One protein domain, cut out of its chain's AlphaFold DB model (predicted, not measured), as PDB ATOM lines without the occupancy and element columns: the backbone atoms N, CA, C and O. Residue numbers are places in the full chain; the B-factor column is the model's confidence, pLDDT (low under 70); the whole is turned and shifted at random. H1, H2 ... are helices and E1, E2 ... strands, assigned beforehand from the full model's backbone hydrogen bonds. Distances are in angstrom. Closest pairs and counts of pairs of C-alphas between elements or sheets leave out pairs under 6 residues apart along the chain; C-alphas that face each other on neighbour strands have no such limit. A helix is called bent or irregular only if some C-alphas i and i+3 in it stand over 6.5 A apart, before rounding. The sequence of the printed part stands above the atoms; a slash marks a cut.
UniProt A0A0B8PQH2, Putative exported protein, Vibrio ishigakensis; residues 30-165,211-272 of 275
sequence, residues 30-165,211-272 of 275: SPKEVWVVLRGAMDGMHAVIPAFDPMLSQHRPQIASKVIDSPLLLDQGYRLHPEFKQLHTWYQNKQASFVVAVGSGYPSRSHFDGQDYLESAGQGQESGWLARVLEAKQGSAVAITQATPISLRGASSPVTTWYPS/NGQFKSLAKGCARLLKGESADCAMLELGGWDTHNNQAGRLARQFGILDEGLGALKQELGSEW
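AT A GLANCE: This is residues 30 to 165 and 211 to 272 of the 275 residues of the protein "Putative exported protein" of Vibrio ishigakensis (UniProt A0A0B8PQH2). A small sheet of four parallel strands, in the order E1 E6 E4 E5, has H7 over one face, with the long helix H8 side by side with H7, and H6 over the opposite face. H8 reaches past the sheet to a smaller part, where the short antiparallel pair E2 and E3 sits with H1, H2, H3 and H4; residues 93 to 110 lead from there to H5, which meets H6 end to end. The printed part has 198 residues, with eight named helices and six named strands in the order E1 H1 E2 H2 H3 E3 H4 H5 H6 E4 E5 H7 E6 H8, a mixed class. It is compact, with a radius of gyration of the C-alphas of 17.6 A and spans of 50 by 40 by 33 A.

HOW THE PARTS SIT: E1, residues 33 to 38, and E6, residues 232 to 237, are parallel at 17 degrees, with N 37 and O 235 within hydrogen-bond range at 2.8 A. E6 and E4, residues 141 to 144, are parallel, with N 144 and O 234 at 2.8 A. E4 and E5, residues 159 to 161, are parallel, with N 143 and O 160 at 2.8 A. H7, residues 214 to 225, is on this sheet at a height of 9.0 A. H6, residues 129 to 137, is on the opposite face at 8.6 A. The hub is H8, residues 246 to 271, also on the sheet. Its residues 256 to 268 touch H7 at a shallow tilt of 25 degrees, the same way; the closest C-alphas are those of Lys 215 and Gly 260, 3.9 A. Its residues 258 to 262 touch H4, residues 85 to 92, at a steep tilt of 64 degrees; the closest C-alphas, of Gln 86 and Asp 258, are 6.0 A apart. H8 only just touches H1, residues 44 to 47, with 3 pairs of C-alphas within 8 A; the closest are Ala 47 and Phe 254, 7.7 A. E2, residues 48 to 50, and E3, residues 78 to 80, are antiparallel, with N 49 and O 79 at 2.7 A. H2, residues 54 to 59, and H3, residues 61 to 68, touch only at the corner, C-alphas 57 and 64 being closest at 5.4 A. H5, residues 111 to 120, and H6 only just touch, with 3 pairs within 8 A; the closest C-alphas are Ser 120 and Trp 129, 5.2 A. Every O i to N i+4 pair is within hydrogen-bond range in H4, H5, H6 and H7, against 1 of 2 in H2, 3 of 4 in H3 and 20 of 22 in H8; H1 is too short for one.

IN THESE COORDINATES: E1 begins at C-alpha 33 (246.396, 250.602, 330.086) and is 16.2 A long; E6 is 17.1 A and H7 16.1 A. H8, 36.1 A, runs from C-alpha 246 (220.278, 258.642, 343.568) to C-alpha 271 (244.426, 249.930, 318.161); it has a kink of 28 degrees near residue 265 and is irregular, C-alphas 267 and 270 being 8.9 A apart.

THE WHOLE: The C-alphas farthest apart, of Gln 58 and Glu 228, are 51.2 A apart. Residues 166 to 210 are not printed, and C-alphas 165 and 211 are 7.7 A apart across this cut. The links H4 to H5 and E4 to E5 are long. The mean pLDDT of the printed part is 90.5; residues 66 to 69 are under 70.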
ATOM      1  N   SER A  30     253.714 246.022 324.602       74.62
ATOM      2  CA  SER A  30     252.909 245.864 325.812       74.62
ATOM      3  C   SER A  30     251.522 246.480 325.601       74.62
ATOM      4  O   SER A  30     251.436 247.557 325.005       74.62
ATOM      5  N   PRO A  31     250.434 245.842 326.068       86.62
ATOM      6  CA  PRO A  31     249.110 246.446 325.999       86.62
ATOM      7  C   PRO A  31     249.110 247.812 326.686       86.62
ATOM      8  O   PRO A  31     249.726 247.966 327.743       86.62
ATOM      9  N   LYS A  32     248.419 248.788 326.093       89.75
ATOM     10  CA  LYS A  32     248.195 250.087 326.733       89.75
ATOM     11  C   LYS A  32     247.176 249.926 327.860       89.75
ATOM     12  O   LYS A  32     246.164 249.251 327.663       89.75
ATOM     13  N   GLU A  33     247.392 250.562 329.008       93.00
ATOM     14  CA  GLU A  33     246.396 250.602 330.086       93.00
ATOM     15  C   GLU A  33     245.649 251.928 330.116       93.00
ATOM     16  O   GLU A  33     246.248 252.999 330.100       93.00
ATOM     17  N   VAL A  34     244.327 251.862 330.258       95.50
ATOM     18  CA  VAL A  34     243.503 253.039 330.540       95.50
ATOM     19  C   VAL A  34     242.783 252.818 331.854       95.50
ATOM     20  O   VAL A  34     242.001 251.876 331.990       95.50
ATOM     21  N   TRP A  35     243.029 253.696 332.817       97.00
ATOM     22  CA  TRP A  35     242.350 253.677 334.099       97.00
ATOM     23  C   TRP A  35     241.350 254.821 334.202       97.00
ATOM     24  O   TRP A  35     241.703 255.985 334.038       97.00
ATOM     25  N   VAL A  36     240.090 254.492 334.486       97.25
ATOM     26  CA  VAL A  36     239.027 255.477 334.707       97.25
ATOM     27  C   VAL A  36     238.617 255.439 336.173       97.25
ATOM     28  O   VAL A  36     238.055 254.450 336.643       97.25
ATOM     29  N   VAL A  37     238.873 256.525 336.896       95.50
ATOM     30  CA  VAL A  37     238.505 256.669 338.307       95.50
ATOM     31  C   VAL A  37     237.113 257.259 338.429       95.50
ATOM     32  O   VAL A  37     236.838 258.349 337.930       95.50
ATOM     33  N   LEU A  38     236.238 256.567 339.152       95.19
ATOM     34  CA  LEU A  38     234.889 257.041 339.450       95.19
ATOM     35  C   LEU A  38     234.890 257.794 340.791       95.19
ATOM     36  O   LEU A  38     234.772 257.194 341.860       95.19
ATOM     37  N   ARG A  39     235.071 259.119 340.731       93.44
ATOM     38  CA  ARG A  39     235.285 259.991 341.898       93.44
ATOM     39  C   ARG A  39     234.016 260.199 342.732       93.44
ATOM     40  O   ARG A  39     232.997 260.662 342.220       93.44
ATOM     41  N   GLY A  40     234.100 259.944 344.037       87.75
ATOM     42  CA  GLY A  40     232.966 260.103 344.963       87.75
ATOM     43  C   GLY A  40     232.130 258.837 345.178       87.75
ATOM     44  O   GLY A  40     230.925 258.934 345.351       87.75
ATOM     45  N   ALA A  41     232.771 257.661 345.160       84.81
ATOM     46  CA  ALA A  41     232.192 256.365 345.542       84.81
ATOM     47  C   ALA A  41     230.927 255.953 344.770       84.81
ATOM     48  O   ALA A  41     229.820 255.911 345.306       84.81
ATOM     49  N   MET A  42     231.124 255.568 343.510       91.44
ATOM     50  CA  MET A  42     230.080 254.936 342.706       91.44
ATOM     51  C   MET A  42     229.477 253.716 343.419       91.44
ATOM     52  O   MET A  42     230.183 252.833 343.907       91.44
ATOM     53  N   ASP A  43     228.149 253.674 343.452       90.69
ATOM     54  CA  ASP A  43     227.379 252.586 344.037       90.69
ATOM     55  C   ASP A  43     227.390 251.337 343.143       90.69
ATOM     56  O   ASP A  43     226.546 251.160 342.257       90.69
ATOM     57  N   GLY A  44     228.348 250.445 343.406       91.06
ATOM     58  CA  GLY A  44     228.554 249.228 342.621       91.06
ATOM     59  C   GLY A  44     227.340 248.297 342.571       91.06
ATOM     60  O   GLY A  44     227.127 247.649 341.552       91.06
ATOM     61  N   MET A  45     226.498 248.278 343.611       89.25
ATOM     62  CA  MET A  45     225.271 247.470 343.634       89.25
ATOM     63  C   MET A  45     224.146 248.060 342.774       89.25
ATOM     64  O   MET A  45     223.191 247.347 342.473       89.25
ATOM     65  N   HIS A  46     224.224 249.341 342.399       89.75
ATOM     66  CA  HIS A  46     223.318 249.947 341.417       89.75
ATOM     67  C   HIS A  46     223.822 249.766 339.981       89.75
ATOM     68  O   HIS A  46     223.022 249.780 339.051       89.75
ATOM     69  N   ALA A  47     225.135 249.584 339.802       92.69
ATOM     70  CA  ALA A  47     225.745 249.291 338.509       92.69
ATOM     71  C   ALA A  47     225.606 247.806 338.131       92.69
ATOM     72  O   ALA A  47     225.069 247.492 337.068       92.69
ATOM     73  N   VAL A  48     226.066 246.908 339.011       93.75
ATOM     74  CA  VAL A  48     226.042 245.446 338.854       93.75
ATOM     75  C   VAL A  48     225.214 244.847 339.987       93.75
ATOM     76  O   VAL A  48     225.620 244.799 341.147       93.75
ATOM     77  N   ILE A  49     224.014 244.411 339.640       91.12
ATOM     78  CA  ILE A  49     222.918 244.177 340.569       91.12
ATOM     79  C   ILE A  49     222.779 242.673 340.834       91.12
ATOM     80  O   ILE A  49     222.527 241.919 339.890       91.12
ATOM     81  N   PRO A  50     222.895 242.216 342.094       92.06
ATOM     82  CA  PRO A  50     222.687 240.818 342.468       92.06
ATOM     83  C   PRO A  50     221.185 240.504 342.551       92.06
ATOM     84  O   PRO A  50     220.609 240.419 343.630       92.06
ATOM     85  N   ALA A  51     220.515 240.363 341.408       88.19
ATOM     86  CA  ALA A  51     219.054 240.225 341.359       88.19
ATOM     87  C   ALA A  51     218.520 238.893 341.921       88.19
ATOM     88  O   ALA A  51     217.313 238.745 342.100       88.19
ATOM     89  N   PHE A  52     219.402 237.929 342.182       88.44
ATOM     90  CA  PHE A  52     219.079 236.684 342.877       88.44
ATOM     91  C   PHE A  52     218.956 236.857 344.401       88.44
ATOM     92  O   PHE A  52     218.413 235.971 345.057       88.44
ATOM     93  N   ASP A  53     219.474 237.950 344.973       90.75
ATOM     94  CA  ASP A  53     219.494 238.162 346.419       90.75
ATOM     95  C   ASP A  53     218.157 238.757 346.905       90.75
ATOM     96  O   ASP A  53     217.840 239.909 346.581       90.75
ATOM     97  N   PRO A  54     217.362 238.027 347.715       87.94
ATOM     98  CA  PRO A  54     216.097 238.541 348.235       87.94
ATOM     99  C   PRO A  54     216.274 239.763 349.154       87.94
ATOM    100  O   PRO A  54     215.363 240.590 349.252       87.94
ATOM    101  N   MET A  55     217.440 239.927 349.792       90.94
ATOM    102  CA  MET A  55     217.731 241.068 350.665       90.94
ATOM    103  C   MET A  55     217.856 242.382 349.885       90.94
ATOM    104  O   MET A  55     217.614 243.454 350.447       90.94
ATOM    105  N   LEU A  56     218.172 242.328 348.585       88.25
ATOM    106  CA  LEU A  56     218.273 243.519 347.742       88.25
ATOM    107  C   LEU A  56     216.947 244.290 347.708       88.25
ATOM    108  O   LEU A  56     216.933 245.502 347.913       88.25
ATOM    109  N   SER A  57     215.830 243.593 347.491       83.94
ATOM    110  CA  SER A  57     214.498 244.210 347.441       83.94
ATOM    111  C   SER A  57     214.063 244.759 348.800       83.94
ATOM    112  O   SER A  57     213.380 245.780 348.856       83.94
ATOM    113  N   GLN A  58     214.494 244.121 349.892       89.69
ATOM    114  CA  GLN A  58     214.200 244.563 351.254       89.69
ATOM    115  C   GLN A  58     214.954 245.849 351.618       89.69
ATOM    116  O   GLN A  58     214.362 246.781 352.158       89.69
ATOM    117  N   HIS A  59     216.255 245.914 351.329       89.88
ATOM    118  CA  HIS A  59     217.099 247.036 351.748       89.88
ATOM    119  C   HIS A  59     217.205 248.150 350.706       89.88
ATOM    120  O   HIS A  59     217.523 249.287 351.051       89.88
ATOM    121  N   ARG A  60     216.958 247.849 349.426       87.56
ATOM    122  CA  ARG A  60     217.127 248.787 348.306       87.56
ATOM    123  C   ARG A  60     215.939 248.738 347.333       87.56
ATOM    124  O   ARG A  60     216.143 248.592 346.125       87.56
ATOM    125  N   PRO A  61     214.694 248.930 347.809       82.81
ATOM    126  CA  PRO A  61     213.491 248.764 346.991       82.81
ATOM    127  C   PRO A  61     213.469 249.669 345.750       82.81
ATOM    128  O   PRO A  61     212.982 249.260 344.705       82.81
ATOM    129  N   GLN A  62     214.049 250.873 345.832       77.50
ATOM    130  CA  GLN A  62     214.141 251.805 344.697       77.50
ATOM    131  C   GLN A  62     215.093 251.336 343.583       77.50
ATOM    132  O   GLN A  62     214.925 251.729 342.431       77.50
ATOM    133  N   ILE A  63     216.104 250.532 343.926       73.56
ATOM    134  CA  ILE A  63     217.027 249.925 342.957       73.56
ATOM    135  C   ILE A  63     216.363 248.725 342.313       73.56
ATOM    136  O   ILE A  63     216.361 248.605 341.091       73.56
ATOM    137  N   ALA A  64     215.771 247.870 343.147       72.56
ATOM    138  CA  ALA A  64     215.062 246.692 342.690       72.56
ATOM    139  C   ALA A  64     213.941 247.081 341.711       72.56
ATOM    140  O   ALA A  64     213.909 246.572 340.597       72.56
ATOM    141  N   SER A  65     213.089 248.051 342.058       71.50
ATOM    142  CA  SER A  65     211.921 248.397 341.239       71.50
ATOM    143  C   SER A  65     212.258 248.971 339.862       71.50
ATOM    144  O   SER A  65     211.581 248.641 338.899       71.50
ATOM    145  N   LYS A  66     213.305 249.796 339.730       64.06
ATOM    146  CA  LYS A  66     213.642 250.448 338.448       64.06
ATOM    147  C   LYS A  66     214.427 249.570 337.481       64.06
ATOM    148  O   LYS A  66     214.420 249.842 336.285       64.06
ATOM    149  N   VAL A  67     215.133 248.560 337.985       64.00
ATOM    150  CA  VAL A  67     215.987 247.711 337.145       64.00
ATOM    151  C   VAL A  67     215.311 246.392 336.793       64.00
ATOM    152  O   VAL A  67     215.656 245.802 335.779       64.00
ATOM    153  N   ILE A  68     214.312 245.944 337.556       59.00
ATOM    154  CA  ILE A  68     213.554 244.726 337.231       59.00
ATOM    155  C   ILE A  68     212.785 244.860 335.906       59.00
ATOM    156  O   ILE A  68     212.649 243.864 335.196       59.00
ATOM    157  N   ASP A  69     212.377 246.071 335.518       65.31
ATOM    158  CA  ASP A  69     211.531 246.268 334.335       65.31
ATOM    159  C   ASP A  69     212.284 246.145 332.995       65.31
ATOM    160  O   ASP A  69     211.679 245.803 331.980       65.31
ATOM    161  N   SER A  70     213.598 246.410 332.938       71.81
ATOM    162  CA  SER A  70     214.399 246.303 331.693       71.81
ATOM    163  C   SER A  70     215.909 246.076 331.917       71.81
ATOM    164  O   SER A  70     216.732 246.806 331.363       71.81
ATOM    165  N   PRO A  71     216.323 245.093 332.730       79.12
ATOM    166  CA  PRO A  71     217.730 244.876 333.041       79.12
ATOM    167  C   PRO A  71     218.493 244.221 331.893       79.12
ATOM    168  O   PRO A  71     217.981 243.333 331.206       79.12
ATOM    169  N   LEU A  72     219.774 244.557 331.785       92.56
ATOM    170  CA  LEU A  72     220.707 243.861 330.907       92.56
ATOM    171  C   LEU A  72     221.247 242.625 331.641       92.56
ATOM    172  O   LEU A  72     221.765 242.729 332.750       92.56
ATOM    173  N   LEU A  73     221.073 241.431 331.074       93.81
ATOM    174  CA  LEU A  73     221.416 240.179 331.761       93.81
ATOM    175  C   LEU A  73     222.931 239.945 331.802       93.81
ATOM    176  O   LEU A  73     223.599 240.070 330.774       93.81
ATOM    177  N   LEU A  74     223.438 239.547 332.969       94.69
ATOM    178  CA  LEU A  74     224.776 238.987 333.164       94.69
ATOM    179  C   LEU A  74     224.654 237.528 333.641       94.69
ATOM    180  O   LEU A  74     223.552 237.026 333.883       94.69
ATOM    181  N   ASP A  75     225.786 236.841 333.792       93.56
ATOM    182  CA  ASP A  75     225.795 235.470 334.304       93.56
ATOM    183  C   ASP A  75     225.459 235.399 335.801       93.56
ATOM    184  O   ASP A  75     225.489 236.391 336.532       93.56
ATOM    185  N   GLN A  76     225.143 234.188 336.273       92.00
ATOM    186  CA  GLN A  76     224.925 233.877 337.695       92.00
ATOM    187  C   GLN A  76     223.809 234.703 338.363       92.00
ATOM    188  O   GLN A  76     223.818 234.928 339.569       92.00
ATOM    189  N   GLY A  77     222.826 235.162 337.581       89.94
ATOM    190  CA  GLY A  77     221.695 235.941 338.088       89.94
ATOM    191  C   GLY A  77     222.021 237.405 338.391       89.94
ATOM    192  O   GLY A  77     221.167 238.112 338.933       89.94
ATOM    193  N   TYR A  78     223.220 237.879 338.036       92.88
ATOM    194  CA  TYR A  78     223.530 239.304 338.048       92.88
ATOM    195  C   TYR A  78     222.852 240.023 336.882       92.88
ATOM    196  O   TYR A  78     222.536 239.452 335.835       92.88
ATOM    197  N   ARG A  79     222.630 241.319 337.068       92.94
ATOM    198  CA  ARG A  79     222.072 242.213 336.056       92.94
ATOM    199  C   ARG A  79     222.913 243.478 335.991       92.94
ATOM    200  O   ARG A  79     223.387 243.954 337.014       92.94
ATOM    201  N   LEU A  80     223.093 244.021 334.801       94.62
ATOM    202  CA  LEU A  80     223.748 245.299 334.580       94.62
ATOM    203  C   LEU A  80     222.686 246.395 334.439       94.62
ATOM    204  O   LEU A  80     221.605 246.161 333.888       94.62
ATOM    205  N   HIS A  81     222.992 247.588 334.948       93.69
ATOM    206  CA  HIS A  81     222.105 248.740 334.826       93.69
ATOM    207  C   HIS A  81     221.759 249.031 333.342       93.69
ATOM    208  O   HIS A  81     222.662 248.987 332.504       93.69
ATOM    209  N   PRO A  82     220.500 249.379 332.990       92.81
ATOM    210  CA  PRO A  82     220.053 249.509 331.589       92.81
ATOM    211  C   PRO A  82     220.785 250.559 330.737       92.81
ATOM    212  O   PRO A  82     220.773 250.497 329.510       92.81
ATOM    213  N   GLU A  83     221.415 251.532 331.389       94.06
ATOM    214  CA  GLU A  83     222.196 252.596 330.738       94.06
ATOM    215  C   GLU A  83     223.566 252.114 330.233       94.06
ATOM    216  O   GLU A  83     224.178 252.776 329.405       94.06
ATOM    217  N   PHE A  84     224.033 250.939 330.666       96.00
ATOM    218  CA  PHE A  84     225.309 250.354 330.246       96.00
ATOM    219  C   PHE A  84     225.189 249.502 328.975       96.00
ATOM    220  O   PHE A  84     225.559 248.325 328.945       96.00
ATOM    221  N   LYS A  85     224.627 250.078 327.912       95.94
ATOM    222  CA  LYS A  85     224.330 249.357 326.663       95.94
ATOM    223  C   LYS A  85     225.606 248.897 325.953       95.94
ATOM    224  O   LYS A  85     225.683 247.753 325.489       95.94
ATOM    225  N   GLN A  86     226.620 249.758 325.891       97.00
ATOM    226  CA  GLN A  86     227.900 249.452 325.254       97.00
ATOM    227  C   GLN A  86     228.674 248.425 326.074       97.00
ATOM    228  O   GLN A  86     229.127 247.421 325.523       97.00
ATOM    229  N   LEU A  87     228.774 248.626 327.391       97.25
ATOM    230  CA  LEU A  87     229.431 247.672 328.284       97.25
ATOM    231  C   LEU A  87     228.749 246.298 328.281       97.25
ATOM    232  O   LEU A  87     229.442 245.283 328.308       97.25
ATOM    233  N   HIS A  88     227.417 246.234 328.188       97.56
ATOM    234  CA  HIS A  88     226.709 244.960 328.039       97.56
ATOM    235  C   HIS A  88     227.037 244.267 326.719       97.56
ATOM    236  O   HIS A  88     227.350 243.079 326.713       97.56
ATOM    237  N   THR A  89     227.075 245.016 325.616       97.12
ATOM    238  CA  THR A  89     227.514 244.485 324.317       97.12
ATOM    239  C   THR A  89     228.950 243.954 324.402       97.12
ATOM    240  O   THR A  89     229.271 242.896 323.861       97.12
ATOM    241  N   TRP A  90     229.840 244.656 325.109       96.81
ATOM    242  CA  TRP A  90     231.214 244.196 325.321       96.81
ATOM    243  C   TRP A  90     231.256 242.934 326.176       96.81
ATOM    244  O   TRP A  90     232.002 242.019 325.846       96.81
ATOM    245  N   TYR A  91     230.432 242.845 327.218       96.88
ATOM    246  CA  TYR A  91     230.302 241.649 328.046       96.88
ATOM    247  C   TYR A  91     229.856 240.436 327.221       96.88
ATOM    248  O   TYR A  91     230.510 239.397 327.257       96.88
ATOM    249  N   GLN A  92     228.810 240.588 326.400       96.56
ATOM    250  CA  GLN A  92     228.321 239.531 325.505       96.56
ATOM    251  C   GLN A  92     229.401 239.055 324.523       96.56
ATOM    252  O   GLN A  92     229.500 237.866 324.228       96.56
ATOM    253  N   ASN A  93     230.259 239.974 324.076       95.75
ATOM    254  CA  ASN A  93     231.393 239.681 323.203       95.75
ATOM    255  C   ASN A  93     232.655 239.209 323.953       95.75
ATOM    256  O   ASN A  93     233.698 239.049 323.321       95.75
ATOM    257  N   LYS A  94     232.590 238.995 325.277       94.94
ATOM    258  CA  LYS A  94     233.722 238.613 326.150       94.94
ATOM    259  C   LYS A  94     234.862 239.641 326.200       94.94
ATOM    260  O   LYS A  94     236.021 239.296 326.392       94.94
ATOM    261  N   GLN A  95     234.522 240.915 326.037       94.31
ATOM    262  CA  GLN A  95     235.438 242.066 326.016       94.31
ATOM    263  C   GLN A  95     235.318 242.934 327.275       94.31
ATOM    264  O   GLN A  95     236.044 243.912 327.421       94.31
ATOM    265  N   ALA A  96     234.381 242.605 328.164       95.19
ATOM    266  CA  ALA A  96     234.218 243.236 329.463       95.19
ATOM    267  C   ALA A  96     233.985 242.166 330.530       95.19
ATOM    268  O   ALA A  96     233.389 241.119 330.272       95.19
ATOM    269  N   SER A  97     234.456 242.432 331.741       95.31
ATOM    270  CA  SER A  97     234.223 241.600 332.918       95.31
ATOM    271  C   SER A  97     233.950 242.500 334.109       95.31
ATOM    272  O   SER A  97     234.546 243.567 334.241       95.31
ATOM    273  N   PHE A  98     233.040 242.061 334.971       95.38
ATOM    274  CA  PHE A  98     232.651 242.791 336.167       95.38
ATOM    275  C   PHE A  98     233.102 242.005 337.387       95.38
ATOM    276  O   PHE A  98     232.752 240.836 337.540       95.38
ATOM    277  N   VAL A  99     233.876 242.652 338.253       94.25
ATOM    278  CA  VAL A  99     234.313 242.069 339.521       94.25
ATOM    279  C   VAL A  99     233.535 242.754 340.635       94.25
ATOM    280  O   VAL A  99     233.618 243.967 340.811       94.25
ATOM    281  N   VAL A 100     232.739 241.972 341.356       93.75
ATOM    282  CA  VAL A 100     231.872 242.437 342.445       93.75
ATOM    283  C   VAL A 100     232.372 241.916 343.788       93.75
ATOM    284  O   VAL A 100     233.258 241.067 343.835       93.75
ATOM    285  N   ALA A 101     231.797 242.427 344.882       89.75
ATOM    286  CA  ALA A 101     232.175 242.057 346.250       89.75
ATOM    287  C   ALA A 101     233.677 242.252 346.551       89.75
ATOM    288  O   ALA A 101     234.272 241.517 347.335       89.75
ATOM    289  N   VAL A 102     234.279 243.275 345.935       90.19
ATOM    290  CA  VAL A 102     235.652 243.722 346.193       90.19
ATOM    291  C   VAL A 102     235.648 245.038 346.960       90.19
ATOM    292  O   VAL A 102     234.747 245.860 346.807       90.19
ATOM    293  N   GLY A 103     236.672 245.247 347.781       86.44
ATOM    294  CA  GLY A 103     236.879 246.483 348.527       86.44
ATOM    295  C   GLY A 103     238.361 246.819 348.609       86.44
ATOM    296  O   GLY A 103     239.206 245.931 348.524       86.44
ATOM    297  N   SER A 104     238.680 248.101 348.783       84.12
ATOM    298  CA  SER A 104     240.070 248.566 348.880       84.12
ATOM    299  C   SER A 104     240.764 248.137 350.180       84.12
ATOM    300  O   SER A 104     241.983 248.188 350.264       84.12
ATOM    301  N   GLY A 105     240.016 247.721 351.207       86.12
ATOM    302  CA  GLY A 105     240.558 247.502 352.553       86.12
ATOM    303  C   GLY A 105     240.749 248.799 353.350       86.12
ATOM    304  O   GLY A 105     241.281 248.763 354.457       86.12
ATOM    305  N   TYR A 106     240.293 249.940 352.821       90.50
ATOM    306  CA  TYR A 106     240.282 251.208 353.544       90.50
ATOM    307  C   TYR A 106     239.285 251.149 354.725       90.50
ATOM    308  O   TYR A 106     238.107 250.860 354.506       90.50
ATOM    309  N   PRO A 107     239.715 251.410 355.977       88.12
ATOM    310  CA  PRO A 107     238.915 251.113 357.171       88.12
ATOM    311  C   PRO A 107     237.906 252.207 357.558       88.12
ATOM    312  O   PRO A 107     237.145 252.030 358.509       88.12
ATOM    313  N   SER A 108     237.912 253.352 356.873       89.62
ATOM    314  CA  SER A 108     237.118 254.531 357.237       89.62
ATOM    315  C   SER A 108     236.091 254.894 356.152       89.62
ATOM    316  O   SER A 108     236.032 254.280 355.090       89.62
ATOM    317  N   ARG A 109     235.240 255.888 356.436       87.69
ATOM    318  CA  ARG A 109     234.182 256.378 355.534       87.69
ATOM    319  C   ARG A 109     234.535 257.692 354.820       87.69
ATOM    320  O   ARG A 109     233.655 258.320 354.245       87.69
ATOM    321  N   SER A 110     235.795 258.125 354.866       90.31
ATOM    322  CA  SER A 110     236.260 259.326 354.158       90.31
ATOM    323  C   SER A 110     236.413 259.057 352.658       90.31
ATOM    324  O   SER A 110     237.202 258.204 352.248       90.31
ATOM    325  N   HIS A 111     235.670 259.793 351.825       87.19
ATOM    326  CA  HIS A 111     235.797 259.695 350.368       87.19
ATOM    327  C   HIS A 111     237.152 260.192 349.864       87.19
ATOM    328  O   HIS A 111     237.681 259.619 348.919       87.19
ATOM    329  N   PHE A 112     237.711 261.241 350.467       88.50
ATOM    330  CA  PHE A 112     239.006 261.788 350.057       88.50
ATOM    331  C   PHE A 112     240.112 260.767 350.310       88.50
ATOM    332  O   PHE A 112     240.691 260.239 349.368       88.50
ATOM    333  N   ASP A 113     240.278 260.362 351.563       90.94
ATOM    334  CA  ASP A 113     241.308 259.400 351.949       90.94
ATOM    335  C   ASP A 113     241.105 258.024 351.295       90.94
ATOM    336  O   ASP A 113     242.070 257.334 350.980       90.94
ATOM    337  N   GLY A 114     239.853 257.594 351.094       92.31
ATOM    338  CA  GLY A 114     239.550 256.327 350.431       92.31
ATOM    339  C   GLY A 114     239.939 256.329 348.952       92.31
ATOM    340  O   GLY A 114     240.366 255.299 348.430       92.31
ATOM    341  N   GLN A 115     239.827 257.479 348.281       92.25
ATOM    342  CA  GLN A 115     240.317 257.652 346.913       92.25
ATOM    343  C   GLN A 115     241.838 257.698 346.891       92.25
ATOM    344  O   GLN A 115     242.428 256.991 346.084       92.25
ATOM    345  N   ASP A 116     242.464 258.437 347.804       92.44
ATOM    346  CA  ASP A 116     243.921 258.480 347.918       92.44
ATOM    347  C   ASP A 116     244.489 257.078 348.134       92.44
ATOM    348  O   ASP A 116     245.392 256.668 347.411       92.44
ATOM    349  N   TYR A 117     243.876 256.301 349.034       94.06
ATOM    350  CA  TYR A 117     244.209 254.898 349.274       94.06
ATOM    351  C   TYR A 117     244.055 254.037 348.011       94.06
ATOM    352  O   TYR A 117     244.876 253.156 347.753       94.06
ATOM    353  N   LEU A 118     242.994 254.252 347.225       93.12
ATOM    354  CA  LEU A 118     242.771 253.542 345.964       93.12
ATOM    355  C   LEU A 118     243.847 253.896 344.927       93.12
ATOM    356  O   LEU A 118     244.356 253.011 344.245       93.12
ATOM    357  N   GLU A 119     244.204 255.174 344.810       94.81
ATOM    358  CA  GLU A 119     245.198 255.661 343.851       94.81
ATOM    359  C   GLU A 119     246.638 255.284 344.222       94.81
ATOM    360  O   GLU A 119     247.473 255.053 343.346       94.81
ATOM    361  N   SER A 120     246.950 255.199 345.512       93.81
ATOM    362  CA  SER A 120     248.240 254.716 346.006       93.81
ATOM    363  C   SER A 120     248.312 253.184 346.057       93.81
ATOM    364  O   SER A 120     249.408 252.618 346.058       93.81
ATOM    365  N   ALA A 121     247.155 252.513 346.064       92.25
ATOM    366  CA  ALA A 121     246.967 251.102 346.398       92.25
ATOM    367  C   ALA A 121     247.490 250.727 347.801       92.25
ATOM    368  O   ALA A 121     248.078 249.662 347.990       92.25
ATOM    369  N   GLY A 122     247.281 251.600 348.793       89.00
ATOM    370  CA  GLY A 122     247.637 251.338 350.190       89.00
ATOM    371  C   GLY A 122     248.045 252.576 350.990       89.00
ATOM    372  O   GLY A 122     248.245 253.661 350.449       89.00
ATOM    373  N   GLN A 123     248.214 252.415 352.301       84.44
ATOM    374  CA  GLN A 123     248.782 253.465 353.157       84.44
ATOM    375  C   GLN A 123     250.311 253.523 353.033       84.44
ATOM    376  O   GLN A 123     250.958 252.496 352.828       84.44
ATOM    377  N   GLY A 124     250.879 254.723 353.188       83.44
ATOM    378  CA  GLY A 124     252.331 254.937 353.270       83.44
ATOM    379  C   GLY A 124     253.114 254.681 351.978       83.44
ATOM    380  O   GLY A 124     254.328 254.521 352.036       83.44
ATOM    381  N   GLN A 125     252.444 254.611 350.827       89.25
ATOM    382  CA  GLN A 125     253.120 254.475 349.537       89.25
ATOM    383  C   GLN A 125     253.658 255.836 349.084       89.25
ATOM    384  O   GLN A 125     252.927 256.824 349.089       89.25
ATOM    385  N   GLU A 126     254.919 255.873 348.655       90.69
ATOM    386  CA  GLU A 126     255.571 257.096 348.162       90.69
ATOM    387  C   GLU A 126     255.148 257.461 346.728       90.69
ATOM    388  O   GLU A 126     255.291 258.606 346.299       90.69
ATOM    389  N   SER A 127     254.594 256.496 345.990       94.44
ATOM    390  CA  SER A 127     254.123 256.657 344.617       94.44
ATOM    391  C   SER A 127     252.726 256.077 344.415       94.44
ATOM    392  O   SER A 127     252.238 255.242 345.187       94.44
ATOM    393  N   GLY A 128     252.068 256.519 343.349       96.31
ATOM    394  CA  GLY A 128     250.813 255.939 342.895       96.31
ATOM    395  C   GLY A 128     250.983 254.542 342.303       96.31
ATOM    396  O   GLY A 128     252.070 254.149 341.871       96.31
ATOM    397  N   TRP A 129     249.903 253.760 342.259       95.44
ATOM    398  CA  TRP A 129     249.986 252.405 341.706       95.44
ATOM    399  C   TRP A 129     250.267 252.406 340.198       95.44
ATOM    400  O   TRP A 129     251.022 251.557 339.727       95.44
ATOM    401  N   LEU A 130     249.720 253.373 339.451       95.50
ATOM    402  CA  LEU A 130     249.942 253.487 338.009       95.50
ATOM    403  C   LEU A 130     251.364 253.986 337.708       95.50
ATOM    404  O   LEU A 130     251.974 253.520 336.753       95.50
ATOM    405  N   ALA A 131     251.945 254.827 338.569       95.75
ATOM    406  CA  ALA A 131     253.363 255.181 338.520       95.75
ATOM    407  C   ALA A 131     254.253 253.934 338.628       95.75
ATOM    408  O   ALA A 131     255.154 253.751 337.821       95.75
ATOM    409  N   ARG A 132     253.957 253.012 339.556       93.94
ATOM    410  CA  ARG A 132     254.699 251.740 339.654       93.94
ATOM    411  C   ARG A 132     254.520 250.846 338.424       93.94
ATOM    412  O   ARG A 132     255.454 250.143 338.046       93.94
ATOM    413  N   VAL A 133     253.344 250.871 337.796       92.31
ATOM    414  CA  VAL A 133     253.109 250.173 336.521       92.31
ATOM    415  C   VAL A 133     253.963 250.768 335.403       92.31
ATOM    416  O   VAL A 133     254.547 250.007 334.633       92.31
ATOM    417  N   LEU A 134     254.103 252.096 335.342       92.56
ATOM    418  CA  LEU A 134     254.987 252.754 334.376       92.56
ATOM    419  C   LEU A 134     256.442 252.341 334.549       92.56
ATOM    420  O   LEU A 134     257.081 252.005 333.558       92.56
ATOM    421  N   GLU A 135     256.939 252.277 335.786       90.94
ATOM    422  CA  GLU A 135     258.311 251.824 336.052       90.94
ATOM    423  C   GLU A 135     258.542 250.385 335.583       90.94
ATOM    424  O   GLU A 135     259.565 250.073 334.973       90.94
ATOM    425  N   ALA A 136     257.565 249.501 335.802       89.19
ATOM    426  CA  ALA A 136     257.640 248.126 335.315       89.19
ATOM    427  C   ALA A 136     257.623 248.042 333.778       89.19
ATOM    428  O   ALA A 136     258.213 247.126 333.204       89.19
ATOM    429  N   LYS A 137     256.955 248.990 333.115       88.00
ATOM    430  CA  LYS A 137     256.845 249.065 331.653       88.00
ATOM    431  C   LYS A 137     257.974 249.827 330.980       88.00
ATOM    432  O   LYS A 137     258.170 249.622 329.787       88.00
ATOM    433  N   GLN A 138     258.685 250.678 331.720       88.38
ATOM    434  CA  GLN A 138     259.610 251.680 331.179       88.38
ATOM    435  C   GLN A 138     258.921 252.550 330.112       88.38
ATOM    436  O   GLN A 138     259.483 252.821 329.053       88.38
ATOM    437  N   GLY A 139     257.664 252.920 330.381       89.44
ATOM    438  CA  GLY A 139     256.774 253.606 329.443       89.44
ATOM    439  C   GLY A 139     256.374 255.003 329.905       89.44
ATOM    440  O   GLY A 139     256.766 255.445 330.981       89.44
ATOM    441  N   SER A 140     255.556 255.702 329.125       92.81
ATOM    442  CA  SER A 140     255.041 257.035 329.483       92.81
ATOM    443  C   SER A 140     253.541 257.024 329.779       92.81
ATOM    444  O   SER A 140     252.807 256.121 329.366       92.81
ATOM    445  N   ALA A 141     253.059 258.046 330.492       95.19
ATOM    446  CA  ALA A 141     251.629 258.227 330.727       95.19
ATOM    447  C   ALA A 141     251.098 259.599 330.347       95.19
ATOM    448  O   ALA A 141     251.798 260.615 330.374       95.19
ATOM    449  N   VAL A 142     249.790 259.612 330.100       95.19
ATOM    450  CA  VAL A 142     248.990 260.826 330.001       95.19
ATOM    451  C   VAL A 142     247.839 260.810 331.008       95.19
ATOM    452  O   VAL A 142     247.035 259.881 331.061       95.19
ATOM    453  N   ALA A 143     247.735 261.853 331.819       96.69
ATOM    454  CA  ALA A 143     246.597 262.076 332.698       96.69
ATOM    455  C   ALA A 143     245.641 263.087 332.061       96.69
ATOM    456  O   ALA A 143     246.035 264.196 331.701       96.69
ATOM    457  N   ILE A 144     244.370 262.718 331.937       96.00
ATOM    458  CA  ILE A 144     243.317 263.572 331.387       96.00
ATOM    459  C   ILE A 144     242.714 264.413 332.516       96.00
ATOM    460  O   ILE A 144     241.540 264.297 332.874       96.00
ATOM    461  N   THR A 145     243.578 265.206 333.142       93.88
ATOM    462  CA  THR A 145     243.336 265.986 334.357       93.88
ATOM    463  C   THR A 145     244.143 267.284 334.304       93.88
ATOM    464  O   THR A 145     245.036 267.451 333.475       93.88
ATOM    465  N   GLN A 146     243.831 268.235 335.190       90.19
ATOM    466  CA  GLN A 146     244.553 269.516 335.259       90.19
ATOM    467  C   GLN A 146     245.921 269.416 335.944       90.19
ATOM    468  O   GLN A 146     246.782 270.260 335.726       90.19
ATOM    469  N   ALA A 147     246.105 268.409 336.794       92.31
ATOM    470  CA  ALA A 147     247.340 268.153 337.520       92.31
ATOM    471  C   ALA A 147     247.578 266.646 337.611       92.31
ATOM    472  O   ALA A 147     246.636 265.857 337.486       92.31
ATOM    473  N   THR A 148     248.829 266.255 337.853       95.19
ATOM    474  CA  THR A 148     249.214 264.848 337.973       95.19
ATOM    475  C   THR A 148     248.457 264.177 339.129       95.19
ATOM    476  O   THR A 148     248.639 264.581 340.284       95.19
ATOM    477  N   PRO A 149     247.612 263.164 338.853       95.62
ATOM    478  CA  PRO A 149     246.820 262.482 339.871       95.62
ATOM    479  C   PRO A 149     247.709 261.596 340.746       95.62
ATOM    480  O   PRO A 149     248.804 261.205 340.342       95.62
ATOM    481  N   ILE A 150     247.222 261.235 341.937       95.94
ATOM    482  CA  ILE A 150     247.989 260.460 342.927       95.94
ATOM    483  C   ILE A 150     248.514 259.162 342.333       95.94
ATOM    484  O   ILE A 150     249.676 258.829 342.538       95.94
ATOM    485  N   SER A 151     247.683 258.489 341.546       96.69
ATOM    486  CA  SER A 151     248.009 257.255 340.832       96.69
ATOM    487  C   SER A 151     249.247 257.343 339.953       96.69
ATOM    488  O   SER A 151     249.904 256.322 339.772       96.69
ATOM    489  N   LEU A 152     249.598 258.529 339.459       96.75
ATOM    490  CA  LEU A 152     250.761 258.780 338.609       96.75
ATOM    491  C   LEU A 152     251.866 259.590 339.309       96.75
ATOM    492  O   LEU A 152     252.914 259.834 338.715       96.75
ATOM    493  N   ARG A 153     251.671 260.008 340.568       95.44
ATOM    494  CA  ARG A 153     252.713 260.708 341.336       95.44
ATOM    495  C   ARG A 153     253.858 259.762 341.692       95.44
ATOM    496  O   ARG A 153     253.637 258.589 341.988       95.44
ATOM    497  N   GLY A 154     255.075 260.304 341.701       93.25
ATOM    498  CA  GLY A 154     256.290 259.558 342.037       93.25
ATOM    499  C   GLY A 154     256.779 258.615 340.934       93.25
ATOM    500  O   GLY A 154     257.616 257.763 341.214       93.25
ATOM    501  N   ALA A 155     256.261 258.735 339.706       91.56
ATOM    502  CA  ALA A 155     256.847 258.069 338.546       91.56
ATOM    503  C   ALA A 155     258.218 258.688 338.231       91.56
ATOM    504  O   ALA A 155     258.363 259.911 338.238       91.56
ATOM    505  N   SER A 156     259.205 257.846 337.938       89.00
ATOM    506  CA  SER A 156     260.477 258.273 337.338       89.00
ATOM    507  C   SER A 156     260.328 258.456 335.826       89.00
ATOM    508  O   SER A 156     261.086 259.199 335.205       89.00
ATOM    509  N   SER A 157     259.331 257.791 335.239       87.75
ATOM    510  CA  SER A 157     258.985 257.898 333.825       87.75
ATOM    511  C   SER A 157     258.150 259.153 333.503       87.75
ATOM    512  O   SER A 157     257.442 259.661 334.378       87.75
ATOM    513  N   PRO A 158     258.173 259.661 332.251       89.06
ATOM    514  CA  PRO A 158     257.438 260.868 331.877       89.06
ATOM    515  C   PRO A 158     255.920 260.736 332.064       89.06
ATOM    516  O   PRO A 158     255.282 259.834 331.512       89.06
ATOM    517  N   VAL A 159     255.334 261.695 332.785       92.81
ATOM    518  CA  VAL A 159     253.884 261.849 332.937       92.81
ATOM    519  C   VAL A 159     253.473 263.224 332.433       92.81
ATOM    520  O   VAL A 159     253.917 264.245 332.955       92.81
ATOM    521  N   THR A 160     252.599 263.247 331.434       92.50
ATOM    522  CA  THR A 160     252.013 264.480 330.898       92.50
ATOM    523  C   THR A 160     250.569 264.632 331.355       92.50
ATOM    524  O   THR A 160     249.884 263.649 331.634       92.50
ATOM    525  N   THR A 161     250.088 265.869 331.438       93.19
ATOM    526  CA  THR A 161     248.695 266.177 331.784       93.19
ATOM    527  C   THR A 161     248.039 266.938 330.645       93.19
ATOM    528  O   THR A 161     248.627 267.880 330.115       93.19
ATOM    529  N   TRP A 162     246.804 266.587 330.305       92.44
ATOM    530  CA  TRP A 162     245.999 267.343 329.354       92.44
ATOM    531  C   TRP A 162     244.565 267.496 329.852       92.44
ATOM    532  O   TRP A 162     243.921 266.534 330.261       92.44
ATOM    533  N   TYR A 163     244.031 268.711 329.752       90.94
ATOM    534  CA  TYR A 163     242.624 268.986 330.007       90.94
ATOM    535  C   TYR A 163     242.156 270.149 329.122       90.94
ATOM    536  O   TYR A 163     242.882 271.140 328.990       90.94
ATOM    537  N   PRO A 164     240.959 270.077 328.509       87.00
ATOM    538  CA  PRO A 164     240.469 271.140 327.643       87.00
ATOM    539  C   PRO A 164     240.229 272.431 328.435       87.00
ATOM    540  O   PRO A 164     239.596 272.439 329.495       87.00
ATOM    541  N   SER A 165     240.713 273.545 327.888       79.62
ATOM    542  CA  SER A 165     240.481 274.872 328.451       79.62
ATOM    543  C   SER A 165     239.135 275.428 327.993       79.62
ATOM    544  O   SER A 165     238.758 275.301 326.832       79.62
ATOM    545  N   ASN A 211     234.264 271.013 325.818       71.25
ATOM    546  CA  ASN A 211     233.915 271.141 327.216       71.25
ATOM    547  C   ASN A 211     234.461 269.927 327.979       71.25
ATOM    548  O   ASN A 211     234.800 268.900 327.398       71.25
ATOM    549  N   GLY A 212     234.558 270.037 329.302       78.62
ATOM    550  CA  GLY A 212     234.985 268.936 330.176       78.62
ATOM    551  C   GLY A 212     233.969 267.789 330.271       78.62
ATOM    552  O   GLY A 212     233.828 267.197 331.334       78.62
ATOM    553  N   GLN A 213     233.193 267.521 329.214       91.56
ATOM    554  CA  GLN A 213     232.327 266.350 329.148       91.56
ATOM    555  C   GLN A 213     233.176 265.095 328.974       91.56
ATOM    556  O   GLN A 213     234.096 265.047 328.157       91.56
ATOM    557  N   PHE A 214     232.814 264.040 329.699       95.69
ATOM    558  CA  PHE A 214     233.590 262.804 329.741       95.69
ATOM    559  C   PHE A 214     233.804 262.164 328.363       95.69
ATOM    560  O   PHE A 214     234.893 261.683 328.073       95.69
ATOM    561  N   LYS A 215     232.808 262.226 327.473       94.81
ATOM    562  CA  LYS A 215     232.920 261.728 326.094       94.81
ATOM    563  C   LYS A 215     234.034 262.414 325.299       94.81
ATOM    564  O   LYS A 215     234.791 261.741 324.603       94.81
ATOM    565  N   SER A 216     234.158 263.732 325.422       92.69
ATOM    566  CA  SER A 216     235.225 264.511 324.785       92.69
ATOM    567  C   SER A 216     236.593 264.193 325.382       92.69
ATOM    568  O   SER A 216     237.555 263.987 324.644       92.69
ATOM    569  N   LEU A 217     236.668 264.077 326.712       94.94
ATOM    570  CA  LEU A 217     237.889 263.669 327.414       94.94
ATOM    571  C   LEU A 217     238.346 262.268 326.981       94.94
ATOM    572  O   LEU A 217     239.527 262.055 326.725       94.94
ATOM    573  N   ALA A 218     237.408 261.335 326.823       96.38
ATOM    574  CA  ALA A 218     237.662 259.975 326.366       96.38
ATOM    575  C   ALA A 218     238.190 259.920 324.922       96.38
ATOM    576  O   ALA A 218     239.133 259.183 324.640       96.38
ATOM    577  N   LYS A 219     237.656 260.740 324.009       94.50
ATOM    578  CA  LYS A 219     238.213 260.872 322.651       94.50
ATOM    579  C   LYS A 219     239.619 261.474 322.652       94.50
ATOM    580  O   LYS A 219     240.506 260.953 321.983       94.50
ATOM    581  N   GLY A 220     239.833 262.548 323.419       93.12
ATOM    582  CA  GLY A 220     241.157 263.152 323.584       93.12
ATOM    583  C   GLY A 220     242.168 262.131 324.106       93.12
ATOM    584  O   GLY A 220     243.232 261.965 323.519       93.12
ATOM    585  N   CYS A 221     241.779 261.352 325.120       95.31
ATOM    586  CA  CYS A 221     242.563 260.232 325.632       95.31
ATOM    587  C   CYS A 221     242.948 259.234 324.536       95.31
ATOM    588  O   CYS A 221     244.127 258.940 324.372       95.31
ATOM    589  N   ALA A 222     241.982 258.753 323.745       94.75
ATOM    590  CA  ALA A 222     242.254 257.829 322.645       94.75
ATOM    591  C   ALA A 222     243.281 258.392 321.655       94.75
ATOM    592  O   ALA A 222     244.208 257.688 321.267       94.75
ATOM    593  N   ARG A 223     243.157 259.666 321.260       92.88
ATOM    594  CA  ARG A 223     244.110 260.312 320.339       92.88
ATOM    595  C   ARG A 223     245.501 260.425 320.939       92.88
ATOM    596  O   ARG A 223     246.483 260.189 320.241       92.88
ATOM    597  N   LEU A 224     245.592 260.755 322.224       92.06
ATOM    598  CA  LEU A 224     246.867 260.829 322.930       92.06
ATOM    599  C   LEU A 224     247.502 259.446 323.087       92.06
ATOM    600  O   LEU A 224     248.706 259.325 322.887       92.06
ATOM    601  N   LEU A 225     246.697 258.406 323.310       91.44
ATOM    602  CA  LEU A 225     247.145 257.018 323.372       91.44
ATOM    603  C   LEU A 225     247.576 256.450 322.020       91.44
ATOM    604  O   LEU A 225     248.472 255.615 322.016       91.44
ATOM    605  N   LYS A 226     246.990 256.868 320.892       88.81
ATOM    606  CA  LYS A 226     247.364 256.341 319.566       88.81
ATOM    607  C   LYS A 226     248.864 256.472 319.293       88.81
ATOM    608  O   LYS A 226     249.467 257.523 319.549       88.81
ATOM    609  N   GLY A 227     249.445 255.422 318.716       79.56
ATOM    610  CA  GLY A 227     250.867 255.340 318.383       79.56
ATOM    611  C   GLY A 227     251.761 255.038 319.591       79.56
ATOM    612  O   GLY A 227     251.503 254.111 320.357       79.56
ATOM    613  N   GLU A 228     252.853 255.785 319.745       73.44
ATOM    614  CA  GLU A 228     253.883 255.574 320.788       73.44
ATOM    615  C   GLU A 228     253.941 256.705 321.816       73.44
ATOM    616  O   GLU A 228     254.893 256.827 322.571       73.44
ATOM    617  N   SER A 229     252.913 257.553 321.857       75.44
ATOM    618  CA  SER A 229     252.943 258.749 322.702       75.44
ATOM    619  C   SER A 229     252.648 258.487 324.180       75.44
ATOM    620  O   SER A 229     253.033 259.304 325.010       75.44
ATOM    621  N   ALA A 230     251.957 257.391 324.507       89.75
ATOM    622  CA  ALA A 230     251.690 256.971 325.882       89.75
ATOM    623  C   ALA A 230     251.389 255.467 325.965       89.75
ATOM    624  O   ALA A 230     250.734 254.903 325.078       89.75
ATOM    625  N   ASP A 231     251.824 254.842 327.055       92.12
ATOM    626  CA  ASP A 231     251.564 253.441 327.403       92.12
ATOM    627  C   ASP A 231     250.436 253.309 328.424       92.12
ATOM    628  O   ASP A 231     249.668 252.348 328.382       92.12
ATOM    629  N   CYS A 232     250.292 254.298 329.308       94.94
ATOM    630  CA  CYS A 232     249.179 254.361 330.244       94.94
ATOM    631  C   CYS A 232     248.405 255.678 330.108       94.94
ATOM    632  O   CYS A 232     248.971 256.737 329.835       94.94
ATOM    633  N   ALA A 233     247.103 255.636 330.366       96.19
ATOM    634  CA  ALA A 233     246.295 256.830 330.543       96.19
ATOM    635  C   ALA A 233     245.420 256.750 331.788       96.19
ATOM    636  O   ALA A 233     244.939 255.680 332.162       96.19
ATOM    637  N   MET A 234     245.174 257.906 332.397       97.25
ATOM    638  CA  MET A 234     244.235 258.051 333.504       97.25
ATOM    639  C   MET A 234     243.162 259.076 333.146       97.25
ATOM    640  O   MET A 234     243.477 260.168 332.679       97.25
ATOM    641  N   LEU A 235     241.897 258.732 333.377       97.31
ATOM    642  CA  LEU A 235     240.774 259.665 333.363       97.31
ATOM    643  C   LEU A 235     240.049 259.617 334.700       97.31
ATOM    644  O   LEU A 235     240.061 258.607 335.401       97.31
ATOM    645  N   GLU A 236     239.311 260.676 334.996       95.56
ATOM    646  CA  GLU A 236     238.361 260.690 336.097       95.56
ATOM    647  C   GLU A 236     236.973 261.125 335.643       95.56
ATOM    648  O   GLU A 236     236.801 261.954 334.750       95.56
ATOM    649  N   LEU A 237     235.968 260.544 336.288       95.69
ATOM    650  CA  LEU A 237     234.573 260.922 336.150       95.69
ATOM    651  C   LEU A 237     233.984 261.069 337.547       95.69
ATOM    652  O   LEU A 237     233.963 260.107 338.312       95.69
ATOM    653  N   GLY A 238     233.526 262.271 337.885       93.69
ATOM    654  CA  GLY A 238     232.872 262.565 339.159       93.69
ATOM    655  C   GLY A 238     231.348 262.583 339.079       93.69
ATOM    656  O   GLY A 238     230.749 262.326 338.038       93.69
ATOM    657  N   GLY A 239     230.715 262.951 340.195       90.69
ATOM    658  CA  GLY A 239     229.256 263.063 340.299       90.69
ATOM    659  C   GLY A 239     228.560 261.800 340.808       90.69
ATOM    660  O   GLY A 239     227.350 261.666 340.624       90.69
ATOM    661  N   TRP A 240     229.320 260.902 341.439       92.06
ATOM    662  CA  TRP A 240     228.835 259.638 341.994       92.06
ATOM    663  C   TRP A 240     228.281 259.752 343.421       92.06
ATOM    664  O   TRP A 240     227.412 258.963 343.790       92.06
ATOM    665  N   ASP A 241     228.700 260.767 344.184       86.00
ATOM    666  CA  ASP A 241     228.136 261.071 345.503       86.00
ATOM    667  C   ASP A 241     226.801 261.813 345.342       86.00
ATOM    668  O   ASP A 241     226.722 263.031 345.152       86.00
ATOM    669  N   THR A 242     225.718 261.041 345.311       78.62
ATOM    670  CA  THR A 242     224.372 261.543 345.043       78.62
ATOM    671  C   THR A 242     223.581 261.651 346.349       78.62
ATOM    672  O   THR A 242     222.816 260.752 346.687       78.62
ATOM    673  N   HIS A 243     223.710 262.759 347.081       78.00
ATOM    674  CA  HIS A 243     222.966 262.996 348.333       78.00
ATOM    675  C   HIS A 243     221.425 262.972 348.192       78.00
ATOM    676  O   HIS A 243     220.710 262.885 349.188       78.00
ATOM    677  N   ASN A 244     220.884 263.087 346.970       81.19
ATOM    678  CA  ASN A 244     219.454 262.962 346.681       81.19
ATOM    679  C   ASN A 244     219.196 262.342 345.301       81.19
ATOM    680  O   ASN A 244     220.063 262.383 344.426       81.19
ATOM    681  N   ASN A 245     217.977 261.824 345.093       81.94
ATOM    682  CA  ASN A 245     217.507 261.277 343.813       81.94
ATOM    683  C   ASN A 245     218.530 260.336 343.144       81.94
ATOM    684  O   ASN A 245     218.793 260.423 341.940       81.94
ATOM    685  N   GLN A 246     219.135 259.463 343.954       82.94
ATOM    686  CA  GLN A 246     220.278 258.642 343.568       82.94
ATOM    687  C   GLN A 246     220.006 257.858 342.283       82.94
ATOM    688  O   GLN A 246     220.777 257.974 341.340       82.94
ATOM    689  N   ALA A 247     218.872 257.160 342.187       84.62
ATOM    690  CA  ALA A 247     218.568 256.334 341.020       84.62
ATOM    691  C   ALA A 247     218.566 257.123 339.695       84.62
ATOM    692  O   ALA A 247     219.140 256.684 338.705       84.62
ATOM    693  N   GLY A 248     217.951 258.312 339.660       87.12
ATOM    694  CA  GLY A 248     217.925 259.130 338.441       87.12
ATOM    695  C   GLY A 248     219.287 259.743 338.104       87.12
ATOM    696  O   GLY A 248     219.667 259.817 336.935       87.12
ATOM    697  N   ARG A 249     220.039 260.177 339.124       89.69
ATOM    698  CA  ARG A 249     221.381 260.746 338.936       89.69
ATOM    699  C   ARG A 249     222.381 259.687 338.483       89.69
ATOM    700  O   ARG A 249     223.120 259.944 337.538       89.69
ATOM    701  N   LEU A 250     222.368 258.512 339.109       90.56
ATOM    702  CA  LEU A 250     223.225 257.392 338.735       90.56
ATOM    703  C   LEU A 250     222.906 256.894 337.331       90.56
ATOM    704  O   LEU A 250     223.839 256.734 336.561       90.56
ATOM    705  N   ALA A 251     221.631 256.756 336.952       91.25
ATOM    706  CA  ALA A 251     221.267 256.403 335.579       91.25
ATOM    707  C   ALA A 251     221.918 257.355 334.558       91.25
ATOM    708  O   ALA A 251     222.600 256.914 333.635       91.25
ATOM    709  N   ARG A 252     221.817 258.673 334.780       92.69
ATOM    710  CA  ARG A 252     222.489 259.659 333.921       92.69
ATOM    711  C   ARG A 252     224.013 259.495 333.917       92.69
ATOM    712  O   ARG A 252     224.616 259.566 332.852       92.69
ATOM    713  N   GLN A 253     224.636 259.302 335.080       94.94
ATOM    714  CA  GLN A 253     226.092 259.136 335.172       94.94
ATOM    715  C   GLN A 253     226.581 257.843 334.510       94.94
ATOM    716  O   GLN A 253     227.619 257.844 333.856       94.94
ATOM    717  N   PHE A 254     225.816 256.757 334.618       95.44
ATOM    718  CA  PHE A 254     226.088 255.504 333.922       95.44
ATOM    719  C   PHE A 254     226.022 255.680 332.409       95.44
ATOM    720  O   PHE A 254     226.941 255.235 331.731       95.44
ATOM    721  N   GLY A 255     225.022 256.400 331.888       96.38
ATOM    722  CA  GLY A 255     224.955 256.733 330.463       96.38
ATOM    723  C   GLY A 255     226.154 257.569 329.998       96.38
ATOM    724  O   GLY A 255     226.768 257.257 328.982       96.38
ATOM    725  N   ILE A 256     226.563 258.578 330.779       97.25
ATOM    726  CA  ILE A 256     227.763 259.387 330.485       97.25
ATOM    727  C   ILE A 256     229.026 258.515 330.443       97.25
ATOM    728  O   ILE A 256     229.843 258.665 329.531       97.25
ATOM    729  N   LEU A 257     229.189 257.612 331.414       98.00
ATOM    730  CA  LEU A 257     230.311 256.676 331.469       98.00
ATOM    731  C   LEU A 257     230.303 255.728 330.259       98.00
ATOM    732  O   LEU A 257     231.324 255.606 329.585       98.00
ATOM    733  N   ASP A 258     229.164 255.099 329.963       98.19
ATOM    734  CA  ASP A 258     228.998 254.142 328.860       98.19
ATOM    735  C   ASP A 258     229.276 254.791 327.496       98.19
ATOM    736  O   ASP A 258     230.054 254.266 326.695       98.19
ATOM    737  N   GLU A 259     228.731 255.988 327.257       97.88
ATOM    738  CA  GLU A 259     228.990 256.758 326.040       97.88
ATOM    739  C   GLU A 259     230.458 257.167 325.903       97.88
ATOM    740  O   GLU A 259     231.009 257.132 324.799       97.88
ATOM    741  N   GLY A 260     231.102 257.565 327.004       97.75
ATOM    742  CA  GLY A 260     232.514 257.938 327.000       97.75
ATOM    743  C   GLY A 260     233.428 256.753 326.709       97.75
ATOM    744  O   GLY A 260     234.305 256.859 325.855       97.75
ATOM    745  N   LEU A 261     233.183 255.602 327.339       97.81
ATOM    746  CA  LEU A 261     233.908 254.362 327.048       97.81
ATOM    747  C   LEU A 261     233.683 253.907 325.598       97.81
ATOM    748  O   LEU A 261     234.630 253.524 324.910       97.81
ATOM    749  N   GLY A 262     232.449 254.014 325.100       97.56
ATOM    750  CA  GLY A 262     232.126 253.774 323.696       97.56
ATOM    751  C   GLY A 262     232.927 254.670 322.747       97.56
ATOM    752  O   GLY A 262     233.505 254.176 321.778       97.56
ATOM    753  N   ALA A 263     233.016 255.968 323.051       96.38
ATOM    754  CA  ALA A 263     233.784 256.926 322.261       96.38
ATOM    755  C   ALA A 263     235.297 256.668 322.321       96.38
ATOM    756  O   ALA A 263     235.952 256.763 321.287       96.38
ATOM    757  N   LEU A 264     235.840 256.287 323.486       96.12
ATOM    758  CA  LEU A 264     237.242 255.874 323.638       96.12
ATOM    759  C   LEU A 264     237.570 254.721 322.682       96.12
ATOM    760  O   LEU A 264     238.515 254.808 321.901       96.12
ATOM    761  N   LYS A 265     236.762 253.655 322.712       95.56
ATOM    762  CA  LYS A 265     236.950 252.475 321.858       95.56
ATOM    763  C   LYS A 265     236.811 252.809 320.374       95.56
ATOM    764  O   LYS A 265     237.637 252.377 319.575       95.56
ATOM    765  N   GLN A 266     235.779 253.571 320.006       95.12
ATOM    766  CA  GLN A 266     235.558 253.989 318.621       95.12
ATOM    767  C   GLN A 266     236.740 254.807 318.096       95.12
ATOM    768  O   GLN A 266     237.204 254.567 316.985       95.12
ATOM    769  N   GLU A 267     237.222 255.761 318.893       94.44
ATOM    770  CA  GLU A 267     238.333 256.620 318.511       94.44
ATOM    771  C   GLU A 267     239.630 255.812 318.416       94.44
ATOM    772  O   GLU A 267     240.336 255.974 317.430       94.44
ATOM    773  N   LEU A 268     239.923 254.887 319.341       93.12
ATOM    774  CA  LEU A 268     241.091 253.991 319.249       93.12
ATOM    775  C   LEU A 268     241.078 253.112 317.985       93.12
ATOM    776  O   LEU A 268     242.143 252.813 317.442       93.12
ATOM    777  N   GLY A 269     239.899 252.743 317.477       92.69
ATOM    778  CA  GLY A 269     239.756 252.055 316.194       92.69
ATOM    779  C   GLY A 269     240.553 250.751 316.144       92.69
ATOM    780  O   GLY A 269     240.364 249.871 316.981       92.69
ATOM    781  N   SER A 270     241.466 250.627 315.176       89.50
ATOM    782  CA  SER A 270     242.293 249.426 314.988       89.50
ATOM    783  C   SER A 270     243.298 249.162 316.114       89.50
ATOM    784  O   SER A 270     243.818 248.055 316.196       89.50
ATOM    785  N   GLU A 271     243.581 250.145 316.977       87.75
ATOM    786  CA  GLU A 271     244.426 249.930 318.161       87.75
ATOM    787  C   GLU A 271     243.672 249.242 319.312       87.75
ATOM    788  O   GLU A 271     244.302 248.699 320.218       87.75
ATOM    789  N   TRP A 272     242.333 249.199 319.274       88.38
ATOM    790  CA  TRP A 272     241.542 248.407 320.215       88.38
ATOM    791  C   TRP A 272     241.528 246.936 319.781       88.38
ATOM    792  O   TRP A 272     240.607 246.465 319.110       88.38
TER     793      TRP A 272